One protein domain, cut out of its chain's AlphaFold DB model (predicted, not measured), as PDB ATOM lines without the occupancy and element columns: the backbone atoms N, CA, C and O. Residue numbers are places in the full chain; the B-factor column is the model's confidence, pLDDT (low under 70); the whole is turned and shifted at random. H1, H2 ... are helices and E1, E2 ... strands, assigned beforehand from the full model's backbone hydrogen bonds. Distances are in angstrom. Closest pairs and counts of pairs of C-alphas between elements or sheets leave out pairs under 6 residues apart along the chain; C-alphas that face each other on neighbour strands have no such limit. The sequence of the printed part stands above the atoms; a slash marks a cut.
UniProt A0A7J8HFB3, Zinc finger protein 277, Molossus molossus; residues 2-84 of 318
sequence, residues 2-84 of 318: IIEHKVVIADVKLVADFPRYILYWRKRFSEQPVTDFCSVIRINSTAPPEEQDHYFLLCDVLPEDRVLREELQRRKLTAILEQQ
ATOM      1  N   ILE A   2       3.153  -0.025 -23.243       42.28
ATOM      2  CA  ILE A   2       4.172  -1.108 -23.214       42.28
ATOM      3  C   ILE A   2       3.544  -2.508 -23.057       42.28
ATOM      4  O   ILE A   2       4.006  -3.459 -23.672       42.28
ATOM      5  N   ILE A   3       2.457  -2.622 -22.289       45.03
ATOM      6  CA  ILE A   3       1.860  -3.914 -21.899       45.03
ATOM      7  C   ILE A   3       1.005  -4.543 -23.024       45.03
ATOM      8  O   ILE A   3       0.914  -5.760 -23.108       45.03
ATOM      9  N   GLU A   4       0.422  -3.735 -23.918       52.00
ATOM     10  CA  GLU A   4      -0.477  -4.220 -24.989       52.00
ATOM     11  C   GLU A   4       0.163  -4.221 -26.382       52.00
ATOM     12  O   GLU A   4      -0.090  -5.127 -27.168       52.00
ATOM     13  N   HIS A   5       0.997  -3.224 -26.704       60.34
ATOM     14  CA  HIS A   5       1.567  -3.080 -28.050       60.34
ATOM     15  C   HIS A   5       3.069  -3.385 -28.115       60.34
ATOM     16  O   HIS A   5       3.610  -3.483 -29.210       60.34
ATOM     17  N   LYS A   6       3.751  -3.528 -26.964       69.62
ATOM     18  CA  LYS A   6       5.204  -3.776 -26.850       69.62
ATOM     19  C   LYS A   6       6.083  -2.794 -27.658       69.62
ATOM     20  O   LYS A   6       7.228  -3.107 -27.963       69.62
ATOM     21  N   VAL A   7       5.574  -1.597 -27.979       71.12
ATOM     22  CA  VAL A   7       6.318  -0.537 -28.687       71.12
ATOM     23  C   VAL A   7       7.019   0.379 -27.684       71.12
ATOM     24  O   VAL A   7       6.400   0.851 -26.726       71.12
ATOM     25  N   VAL A   8       8.296   0.657 -27.930       77.25
ATOM     26  CA  VAL A   8       9.154   1.550 -27.147       77.25
ATOM     27  C   VAL A   8       9.670   2.653 -28.068       77.25
ATOM     28  O   VAL A   8      10.184   2.369 -29.143       77.25
ATOM     29  N   ILE A   9       9.538   3.916 -27.662       80.12
ATOM     30  CA  ILE A   9      10.100   5.062 -28.390       80.12
ATOM     31  C   ILE A   9      11.360   5.506 -27.645       80.12
ATOM     32  O   ILE A   9      11.275   5.893 -26.477       80.12
ATOM     33  N   ALA A  10      12.518   5.438 -28.300       75.25
ATOM     34  CA  ALA A  10      13.769   5.959 -27.763       75.25
ATOM     35  C   ALA A  10      13.736   7.489 -27.706       75.25
ATOM     36  O   ALA A  10      13.203   8.148 -28.604       75.25
ATOM     37  N   ASP A  11      14.327   8.043 -26.648       70.75
ATOM     38  CA  ASP A  11      14.580   9.475 -26.493       70.75
ATOM     39  C   ASP A  11      13.367  10.374 -26.761       70.75
ATOM     40  O   ASP A  11      13.442  11.367 -27.477       70.75
ATOM     41  N   VAL A  12      12.232  10.061 -26.127       76.38
ATOM     42  CA  VAL A  12      10.983  10.846 -26.238       76.38
ATOM     43  C   VAL A  12      11.195  12.339 -25.940       76.38
ATOM     44  O   VAL A  12      10.530  13.188 -26.524       76.38
ATOM     45  N   LYS A  13      12.162  12.670 -25.074       70.88
ATOM     46  CA  LYS A  13      12.588  14.048 -24.768       70.88
ATOM     47  C   LYS A  13      13.056  14.846 -25.998       70.88
ATOM     48  O   LYS A  13      13.022  16.069 -25.956       70.88
ATOM     49  N   LEU A  14      13.489  14.165 -27.061       69.25
ATOM     50  CA  LEU A  14      13.966  14.753 -28.316       69.25
ATOM     51  C   LEU A  14      12.844  14.962 -29.338       69.25
ATOM     52  O   LEU A  14      13.057  15.576 -30.379       69.25
ATOM     53  N   VAL A  15      11.636  14.467 -29.059       78.62
ATOM     54  CA  VAL A  15      10.496  14.621 -29.960       78.62
ATOM     55  C   VAL A  15       9.865  15.996 -29.745       78.62
ATOM     56  O   VAL A  15       9.181  16.247 -28.751       78.62
ATOM     57  N   ALA A  16      10.075  16.888 -30.712       77.62
ATOM     58  CA  ALA A  16       9.648  18.285 -30.671       77.62
ATOM     59  C   ALA A  16       8.134  18.474 -30.434       77.62
ATOM     60  O   ALA A  16       7.734  19.377 -29.688       77.62
ATOM     61  N   ASP A  17       7.317  17.622 -31.065       81.12
ATOM     62  CA  ASP A  17       5.849  17.608 -31.021       81.12
ATOM     63  C   ASP A  17       5.352  16.158 -30.896       81.12
ATOM     64  O   ASP A  17       5.087  15.460 -31.879       81.12
ATOM     65  N   PHE A  18       5.267  15.685 -29.651       83.50
ATOM     66  CA  PHE A  18       4.877  14.310 -29.349       83.50
ATOM     67  C   PHE A  18       3.457  13.943 -29.830       83.50
ATOM     68  O   PHE A  18       3.294  12.868 -30.409       83.50
ATOM     69  N   PRO A  19       2.419  14.795 -29.675       85.62
ATOM     70  CA  PRO A  19       1.094  14.499 -30.220       85.62
ATOM     71  C   PRO A  19       1.097  14.242 -31.732       85.62
ATOM     72  O   PRO A  19       0.502  13.260 -32.184       85.62
ATOM     73  N   ARG A  20       1.780  15.081 -32.524       85.00
ATOM     74  CA  ARG A  20       1.861  14.881 -33.981       85.00
ATOM     75  C   ARG A  20       2.687  13.657 -34.356       85.00
ATOM     76  O   ARG A  20       2.290  12.931 -35.263       85.00
ATOM     77  N   TYR A  21       3.772  13.401 -33.631       86.88
ATOM     78  CA  TYR A  21       4.582  12.195 -33.788       86.88
ATOM     79  C   TYR A  21       3.744  10.920 -33.605       86.88
ATOM     80  O   TYR A  21       3.756  10.030 -34.454       86.88
ATOM     81  N   ILE A  22       2.933  10.853 -32.543       85.75
ATOM     82  CA  ILE A  22       2.058   9.702 -32.285       85.75
ATOM     83  C   ILE A  22       0.963   9.576 -33.346       85.75
ATOM     84  O   ILE A  22       0.647   8.462 -33.761       85.75
ATOM     85  N   LEU A  23       0.385  10.687 -33.813       86.88
ATOM     86  CA  LEU A  23      -0.611  10.654 -34.890       86.88
ATOM     87  C   LEU A  23      -0.030  10.105 -36.197       86.88
ATOM     88  O   LEU A  23      -0.702   9.323 -36.872       86.88
ATOM     89  N   TYR A  24       1.207  10.478 -36.532       87.25
ATOM     90  CA  TYR A  24       1.912   9.953 -37.697       87.25
ATOM     91  C   TYR A  24       2.110   8.440 -37.579       87.25
ATOM     92  O   TYR A  24       1.617   7.689 -38.423       87.25
ATOM     93  N   TRP A  25       2.726   7.980 -36.487       85.56
ATOM     94  CA  TRP A  25       2.996   6.557 -36.283       85.56
ATOM     95  C   TRP A  25       1.726   5.719 -36.163       85.56
ATOM     96  O   TRP A  25       1.659   4.623 -36.712       85.56
ATOM     97  N   ARG A  26       0.663   6.253 -35.550       85.50
ATOM     98  CA  ARG A  26      -0.654   5.601 -35.516       85.50
ATOM     99  C   ARG A  26      -1.189   5.327 -36.923       85.50
ATOM    100  O   ARG A  26      -1.746   4.257 -37.164       85.50
ATOM    101  N   LYS A  27      -1.042   6.288 -37.840       86.38
ATOM    102  CA  LYS A  27      -1.458   6.120 -39.234       86.38
ATOM    103  C   LYS A  27      -0.576   5.093 -39.947       86.38
ATOM    104  O   LYS A  27      -1.110   4.165 -40.541       86.38
ATOM    105  N   ARG A  28       0.750   5.205 -39.825       83.81
ATOM    106  CA  ARG A  28       1.710   4.311 -40.501       83.81
ATOM    107  C   ARG A  28       1.594   2.853 -40.049       83.81
ATOM    108  O   ARG A  28       1.533   1.965 -40.891       83.81
ATOM    109  N   PHE A  29       1.411   2.604 -38.751       83.94
ATOM    110  CA  PHE A  29       1.150   1.259 -38.213       83.94
ATOM    111  C   PHE A  29      -0.197   0.660 -38.635       83.94
ATOM    112  O   PHE A  29      -0.406  -0.538 -38.476       83.94
ATOM    113  N   SER A  30      -1.121   1.474 -39.156       82.56
ATOM    114  CA  SER A  30      -2.371   0.974 -39.738       82.56
ATOM    115  C   SER A  30      -2.211   0.566 -41.209       82.56
ATOM    116  O   SER A  30      -3.063  -0.144 -41.734       82.56
ATOM    117  N   GLU A  31      -1.151   1.023 -41.885       85.50
ATOM    118  CA  GLU A  31      -0.900   0.784 -43.315       85.50
ATOM    119  C   GLU A  31       0.024  -0.420 -43.554       85.50
ATOM    120  O   GLU A  31      -0.165  -1.157 -44.520       85.50
ATOM    121  N   GLN A  32       1.024  -0.613 -42.693       81.94
ATOM    122  CA  GLN A  32       2.071  -1.629 -42.832       81.94
ATOM    123  C   GLN A  32       2.432  -2.232 -41.459       81.94
ATOM    124  O   GLN A  32       2.197  -1.595 -40.427       81.94
ATOM    125  N   PRO A  33       2.972  -3.465 -41.418       77.94
ATOM    126  CA  PRO A  33       3.305  -4.130 -40.165       77.94
ATOM    127  C   PRO A  33       4.431  -3.408 -39.412       77.94
ATOM    128  O   PRO A  33       5.377  -2.882 -39.987       77.94
ATOM    129  N   VAL A  34       4.344  -3.423 -38.079       73.69
ATOM    130  CA  VAL A  34       5.251  -2.693 -37.169       73.69
ATOM    131  C   VAL A  34       6.718  -3.136 -37.310       73.69
ATOM    132  O   VAL A  34       7.626  -2.357 -37.038       73.69
ATOM    133  N   THR A  35       6.964  -4.364 -37.778       71.38
ATOM    134  CA  THR A  35       8.306  -4.917 -38.038       71.38
ATOM    135  C   THR A  35       9.103  -4.146 -39.082       71.38
ATOM    136  O   THR A  35      10.327  -4.187 -39.040       71.38
ATOM    137  N   ASP A  36       8.429  -3.446 -39.996       73.06
ATOM    138  CA  ASP A  36       9.084  -2.738 -41.100       73.06
ATOM    139  C   ASP A  36       9.636  -1.377 -40.646       73.06
ATOM    140  O   ASP A  36      10.528  -0.812 -41.276       73.06
ATOM    141  N   PHE A  37       9.142  -0.874 -39.510       69.94
ATOM    142  CA  PHE A  37       9.447   0.459 -38.989       69.94
ATOM    143  C   PHE A  37      10.080   0.456 -37.602       69.94
ATOM    144  O   PHE A  37      10.281   1.518 -37.021       69.94
ATOM    145  N   CYS A  38      10.305  -0.711 -37.009       73.25
ATOM    146  CA  CYS A  38      10.812  -0.825 -35.649       73.25
ATOM    147  C   CYS A  38      11.908  -1.878 -35.584       73.25
ATOM    148  O   CYS A  38      11.759  -2.984 -36.104       73.25
ATOM    149  N   SER A  39      12.987  -1.580 -34.861       71.94
ATOM    150  CA  SER A  39      13.963  -2.607 -34.506       71.94
ATOM    151  C   SER A  39      13.345  -3.571 -33.494       71.94
ATOM    152  O   SER A  39      12.806  -3.149 -32.471       71.94
ATOM    153  N   VAL A  40      13.416  -4.874 -33.768       76.38
ATOM    154  CA  VAL A  40      12.858  -5.894 -32.873       76.38
ATOM    155  C   VAL A  40      13.879  -6.243 -31.795       76.38
ATOM    156  O   VAL A  40      14.914  -6.848 -32.071       76.38
ATOM    157  N   ILE A  41      13.570  -5.898 -30.550       70.00
ATOM    158  CA  ILE A  41      14.320  -6.320 -29.369       70.00
ATOM    159  C   ILE A  41      13.688  -7.611 -28.855       70.00
ATOM    160  O   ILE A  41      12.514  -7.638 -28.484       70.00
ATOM    161  N   ARG A  42      14.471  -8.689 -28.827       65.62
ATOM    162  CA  ARG A  42      14.037  -9.991 -28.302       65.62
ATOM    163  C   ARG A  42      14.547 -10.132 -26.875       65.62
ATOM    164  O   ARG A  42      15.756 -10.140 -26.656       65.62
ATOM    165  N   ILE A  43      13.633 -10.236 -25.918       64.25
ATOM    166  CA  ILE A  43      13.958 -10.511 -24.516       64.25
ATOM    167  C   ILE A  43      13.739 -12.013 -24.277       64.25
ATOM    168  O   ILE A  43      12.841 -12.605 -24.874       64.25
ATOM    169  N   ASN A  44      14.584 -12.637 -23.449       57.09
ATOM    170  CA  ASN A  44      14.608 -14.088 -23.193       57.09
ATOM    171  C   ASN A  44      15.010 -14.943 -24.412       57.09
ATOM    172  O   ASN A  44      14.431 -15.994 -24.670       57.09
ATOM    173  N   SER A  45      16.042 -14.531 -25.155       58.03
ATOM    174  CA  SER A  45      16.558 -15.241 -26.342       58.03
ATOM    175  C   SER A  45      17.016 -16.691 -26.098       58.03
ATOM    176  O   SER A  45      17.182 -17.442 -27.057       58.03
ATOM    177  N   THR A  46      17.200 -17.099 -24.840       55.06
ATOM    178  CA  THR A  46      17.543 -18.466 -24.413       55.06
ATOM    179  C   THR A  46      16.341 -19.310 -23.963       55.06
ATOM    180  O   THR A  46      16.517 -20.496 -23.690       55.06
ATOM    181  N   ALA A  47      15.137 -18.734 -23.882       52.16
ATOM    182  CA  ALA A  47      13.913 -19.423 -23.471       52.16
ATOM    183  C   ALA A  47      13.182 -20.075 -24.670       52.16
ATOM    184  O   ALA A  47      13.449 -19.711 -25.826       52.16
ATOM    185  N   PRO A  48      12.264 -21.038 -24.424       54.44
ATOM    186  CA  PRO A  48      11.424 -21.640 -25.459       54.44
ATOM    187  C   PRO A  48      10.688 -20.573 -26.291       54.44
ATOM    188  O   PRO A  48      10.372 -19.510 -25.758       54.44
ATOM    189  N   PRO A  49      10.363 -20.834 -27.575       55.91
ATOM    190  CA  PRO A  49       9.736 -19.847 -28.467       55.91
ATOM    191  C   PRO A  49       8.446 -19.226 -27.912       55.91
ATOM    192  O   PRO A  49       8.109 -18.099 -28.262       55.91
ATOM    193  N   GLU A  50       7.744 -19.960 -27.048       57.22
ATOM    194  CA  GLU A  50       6.490 -19.563 -26.400       57.22
ATOM    195  C   GLU A  50       6.672 -18.501 -25.295       57.22
ATOM    196  O   GLU A  50       5.712 -17.824 -24.944       57.22
ATOM    197  N   GLU A  51       7.898 -18.302 -24.791       53.53
ATOM    198  CA  GLU A  51       8.247 -17.338 -23.729       53.53
ATOM    199  C   GLU A  51       9.133 -16.176 -24.230       53.53
ATOM    200  O   GLU A  51       9.604 -15.345 -23.444       53.53
ATOM    201  N   GLN A  52       9.383 -16.108 -25.542       57.84
ATOM    202  CA  GLN A  52      10.144 -15.019 -26.153       57.84
ATOM    203  C   GLN A  52       9.260 -13.783 -26.335       57.84
ATOM    204  O   GLN A  52       8.349 -13.756 -27.164       57.84
ATOM    205  N   ASP A  53       9.568 -12.720 -25.594       60.72
ATOM    206  CA  ASP A  53       8.888 -11.439 -25.735       60.72
ATOM    207  C   ASP A  53       9.589 -10.558 -26.776       60.72
ATOM    208  O   ASP A  53      10.775 -10.235 -26.665       60.72
ATOM    209  N   HIS A  54       8.834 -10.142 -27.795       67.56
ATOM    210  CA  HIS A  54       9.282  -9.203 -28.821       67.56
ATOM    211  C   HIS A  54       8.824  -7.779 -28.486       67.56
ATOM    212  O   HIS A  54       7.624  -7.524 -28.390       67.56
ATOM    213  N   TYR A  55       9.776  -6.860 -28.345       71.81
ATOM    214  CA  TYR A  55       9.538  -5.423 -28.229       71.81
ATOM    215  C   TYR A  55       9.955  -4.715 -29.519       71.81
ATOM    216  O   TYR A  55      10.942  -5.085 -30.147       71.81
ATOM    217  N   PHE A  56       9.211  -3.688 -29.905       74.00
ATOM    218  CA  PHE A  56       9.421  -2.916 -31.127       74.00
ATOM    219  C   PHE A  56       9.969  -1.536 -30.766       74.00
ATOM    220  O   PHE A  56       9.260  -0.733 -30.162       74.00
ATOM    221  N   LEU A  57      11.231  -1.263 -31.096       75.56
ATOM    222  CA  LEU A  57      11.888   0.008 -30.807       75.56
ATOM    223  C   LEU A  57      11.811   0.962 -32.007       75.56
ATOM    224  O   LEU A  57      12.330   0.659 -33.081       75.56
ATOM    225  N   LEU A  58      11.226   2.136 -31.774       77.00
ATOM    226  CA  LEU A  58      11.334   3.323 -32.618       77.00
ATOM    227  C   LEU A  58      12.512   4.170 -32.139       77.00
ATOM    228  O   LEU A  58      12.490   4.667 -31.009       77.00
ATOM    229  N   CYS A  59      13.526   4.338 -32.981       70.81
ATOM    230  CA  CYS A  59      14.683   5.177 -32.690       70.81
ATOM    231  C   CYS A  59      15.096   6.020 -33.896       70.81
ATOM    232  O   CYS A  59      14.803   5.693 -35.042       70.81
ATOM    233  N   ASP A  60      15.841   7.076 -33.601       60.81
ATOM    234  CA  ASP A  60      16.457   8.023 -34.532       60.81
ATOM    235  C   ASP A  60      17.486   7.400 -35.493       60.81
ATOM    236  O   ASP A  60      17.845   8.016 -36.493       60.81
ATOM    237  N   VAL A  61      17.928   6.166 -35.241       64.75
ATOM    238  CA  VAL A  61      18.740   5.383 -36.189       64.75
ATOM    239  C   VAL A  61      17.910   4.939 -37.403       64.75
ATOM    240  O   VAL A  61      18.460   4.688 -38.476       64.75
ATOM    241  N   LEU A  62      16.583   4.843 -37.265       74.69
ATOM    242  CA  LEU A  62      15.699   4.456 -38.360       74.69
ATOM    243  C   LEU A  62      15.444   5.655 -39.286       74.69
ATOM    244  O   LEU A  62      14.988   6.696 -38.810       74.69
ATOM    245  N   PRO A  63      15.661   5.521 -40.612       76.50
ATOM    246  CA  PRO A  63      15.568   6.649 -41.540       76.50
ATOM    247  C   PRO A  63      14.227   7.394 -41.495       76.50
ATOM    248  O   PRO A  63      14.211   8.620 -41.496       76.50
ATOM    249  N   GLU A  64      13.105   6.669 -41.426       81.44
ATOM    250  CA  GLU A  64      11.765   7.273 -41.406       81.44
ATOM    251  C   GLU A  64      11.479   8.005 -40.086       81.44
ATOM    252  O   GLU A  64      10.937   9.111 -40.101       81.44
ATOM    253  N   ASP A  65      11.905   7.439 -38.952       80.50
ATOM    254  CA  ASP A  65      11.745   8.084 -37.645       80.50
ATOM    255  C   ASP A  65      12.622   9.330 -37.521       80.50
ATOM    256  O   ASP A  65      12.168  10.367 -37.034       80.50
ATOM    257  N   ARG A  66      13.856   9.262 -38.033       76.75
ATOM    258  CA  ARG A  66      14.775  10.399 -38.087       76.75
ATOM    259  C   ARG A  66      14.186  11.559 -38.883       76.75
ATOM    260  O   ARG A  66      14.073  12.659 -38.348       76.75
ATOM    261  N   VAL A  67      13.728  11.296 -40.110       81.25
ATOM    262  CA  VAL A  67      13.115  12.315 -40.982       81.25
ATOM    263  C   VAL A  67      11.868  12.921 -40.333       81.25
ATOM    264  O   VAL A  67      11.659  14.132 -40.398       81.25
ATOM    265  N   LEU A  68      11.042  12.112 -39.662       83.88
ATOM    266  CA  LEU A  68       9.876  12.618 -38.941       83.88
ATOM    267  C   LEU A  68      10.270  13.540 -37.780       83.88
ATOM    268  O   LEU A  68       9.667  14.604 -37.612       83.88
ATOM    269  N   ARG A  69      11.255  13.144 -36.965       81.88
ATOM    270  CA  ARG A  69      11.753  13.960 -35.847       81.88
ATOM    271  C   ARG A  69      12.342  15.279 -36.346       81.88
ATOM    272  O   ARG A  69      11.987  16.325 -35.803       81.88
ATOM    273  N   GLU A  70      13.160  15.235 -37.395       79.69
ATOM    274  CA  GLU A  70      13.737  16.410 -38.060       79.69
ATOM    275  C   GLU A  70      12.645  17.348 -38.592       79.69
ATOM    276  O   GLU A  70      12.677  18.546 -38.321       79.69
ATOM    277  N   GLU A  71      11.621  16.823 -39.270       83.88
ATOM    278  CA  GLU A  71      10.526  17.638 -39.807       83.88
ATOM    279  C   GLU A  71       9.695  18.303 -38.699       83.88
ATOM    280  O   GLU A  71       9.350  19.486 -38.790       83.88
ATOM    281  N   LEU A  72       9.374  17.574 -37.627       84.62
ATOM    282  CA  LEU A  72       8.657  18.139 -36.482       84.62
ATOM    283  C   LEU A  72       9.493  19.202 -35.760       84.62
ATOM    284  O   LEU A  72       8.944  20.226 -35.341       84.62
ATOM    285  N   GLN A  73      10.806  18.988 -35.648       80.56
ATOM    286  CA  GLN A  73      11.734  19.957 -35.075       80.56
ATOM    287  C   GLN A  73      11.833  21.207 -35.945       80.56
ATOM    288  O   GLN A  73      11.648  22.307 -35.430       80.56
ATOM    289  N   ARG A  74      12.035  21.056 -37.258       81.69
ATOM    290  CA  ARG A  74      12.100  22.165 -38.216       81.69
ATOM    291  C   ARG A  74      10.851  23.030 -38.134       81.69
ATOM    292  O   ARG A  74      10.950  24.238 -37.963       81.69
ATOM    293  N   ARG A  75       9.665  22.411 -38.131       85.56
ATOM    294  CA  ARG A  75       8.389  23.127 -37.954       85.56
ATOM    295  C   ARG A  75       8.320  23.897 -36.644       85.56
ATOM    296  O   ARG A  75       7.833  25.027 -36.622       85.56
ATOM    297  N   LYS A  76       8.766  23.287 -35.544       85.62
ATOM    298  CA  LYS A  76       8.788  23.941 -34.234       85.62
ATOM    299  C   LYS A  76       9.756  25.120 -34.234       85.62
ATOM    300  O   LYS A  76       9.376  26.193 -33.777       85.62
ATOM    301  N   LEU A  77      10.954  24.943 -34.784       85.38
ATOM    302  CA  LEU A  77      11.959  25.992 -34.913       85.38
ATOM    303  C   LEU A  77      11.429  27.164 -35.742       85.38
ATOM    304  O   LEU A  77      11.483  28.297 -35.274       85.38
ATOM    305  N   THR A  78      10.835  26.906 -36.910       85.19
ATOM    306  CA  THR A  78      10.211  27.947 -37.742       85.19
ATOM    307  C   THR A  78       9.168  28.737 -36.952       85.19
ATOM    308  O   THR A  78       9.241  29.962 -36.897       85.19
ATOM    309  N   ALA A  79       8.254  28.059 -36.248       88.31
ATOM    310  CA  ALA A  79       7.231  28.731 -35.444       88.31
ATOM    311  C   ALA A  79       7.823  29.593 -34.309       88.31
ATOM    312  O   ALA A  79       7.309  30.674 -34.009       88.31
ATOM    313  N   ILE A  80       8.905  29.125 -33.679       89.12
ATOM    314  CA  ILE A  80       9.622  29.842 -32.616       89.12
ATOM    315  C   ILE A  80      10.354  31.071 -33.169       89.12
ATOM    316  O   ILE A  80      10.270  32.139 -32.564       89.12
ATOM    317  N   LEU A  81      11.015  30.958 -34.324       86.62
ATOM    318  CA  LEU A  81      11.694  32.076 -34.988       86.62
ATOM    319  C   LEU A  81      10.701  33.135 -35.479       86.62
ATOM    320  O   LEU A  81      10.914  34.327 -35.269       86.62
ATOM    321  N   GLU A  82       9.568  32.722 -36.045       88.94
ATOM    322  CA  GLU A  82       8.490  33.647 -36.403       88.94
ATOM    323  C   GLU A  82       7.946  34.383 -35.171       88.94
ATOM    324  O   GLU A  82       7.718  35.594 -35.212       88.94
ATOM    325  N   GLN A  83       7.748  33.675 -34.053       90.31
ATOM    326  CA  GLN A  83       7.324  34.293 -32.795       90.31
ATOM    327  C   GLN A  83       8.376  35.272 -32.265       90.31
ATOM    328  O   GLN A  83       8.028  36.377 -31.848       90.31
ATOM    329  N   GLN A  84       9.656  34.901 -32.308       90.12
ATOM    330  CA  GLN A  84      10.763  35.775 -31.935       90.12
ATOM    331  C   GLN A  84      10.765  37.051 -32.784       90.12
ATOM    332  O   GLN A  84      10.885  38.143 -32.228       90.12
TER     333      GLN A  84
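Overview. This is residues 2 to 84 of the 318 residues of the protein "Zinc finger protein 277" of Molossus molossus (UniProt A0A7J8HFB3). A small three-stranded sheet and a long helix, H3, lie one after the other along a rod, with the E2 and E3 hairpin reaching toward one end and H3 making the other. H2 meets H3 with its residues 20 to 21 alone, at residues 68 to 72 of H3, short H1 grazes the sheet, and residues 78 to 84 of H3 stick out. The printed part has 83 residues, with three named helices and three named strands in the order H1 E1 H2 E2 E3 H3; the sheet order is E1 E3 E2, mixed, and the class is mixed, helices and strands. The whole is loose, with a radius of gyration of the C-alphas of 15.6 A and spans of 58 by 24 by 22 A.

Along the chain. E3 is residues 53 to 58, 16.5 A long, E2 residues 39 to 43, 12.7 A, and E1 residues 7 to 9. H3 is residues 63 to 84, 31.0 A, ending at C-alpha 84 (10.763, 35.775, -31.935). H2 is residues 18 to 31, 20.3 A. H1, residues 2 to 5, begins at C-alpha 2 (4.172, -1.108, -23.214).

Arrangement. E3, the inner strand, is antiparallel to E2 at 149 degrees, with N 41 and O 55 2.8 A apart. It is parallel to E1 at 34 degrees, with N 8 and O 56 at 2.8 A. H1 only grazes the sheet. H2 touches H3, with the C-alphas of Tyr 21 and Leu 68 closest at 7.4 A; they run opposite ways at a shallow tilt of 32 degrees, only just short of steep. H2 and H3 have every O i to N i+4 pair within hydrogen-bond range; H1 is too short for one, and its single O i to N i+3 pair is not within range.

Size, cuts and confidence. The C-alphas of Pro 48 and Gln 84, the two farthest apart, are 57.8 A apart. The printed part has no cut and no long link. Mean pLDDT of the printed part is 74.8; residues 2 to 6, 14, 37, 42 to 54 and 60 to 61 are under 70.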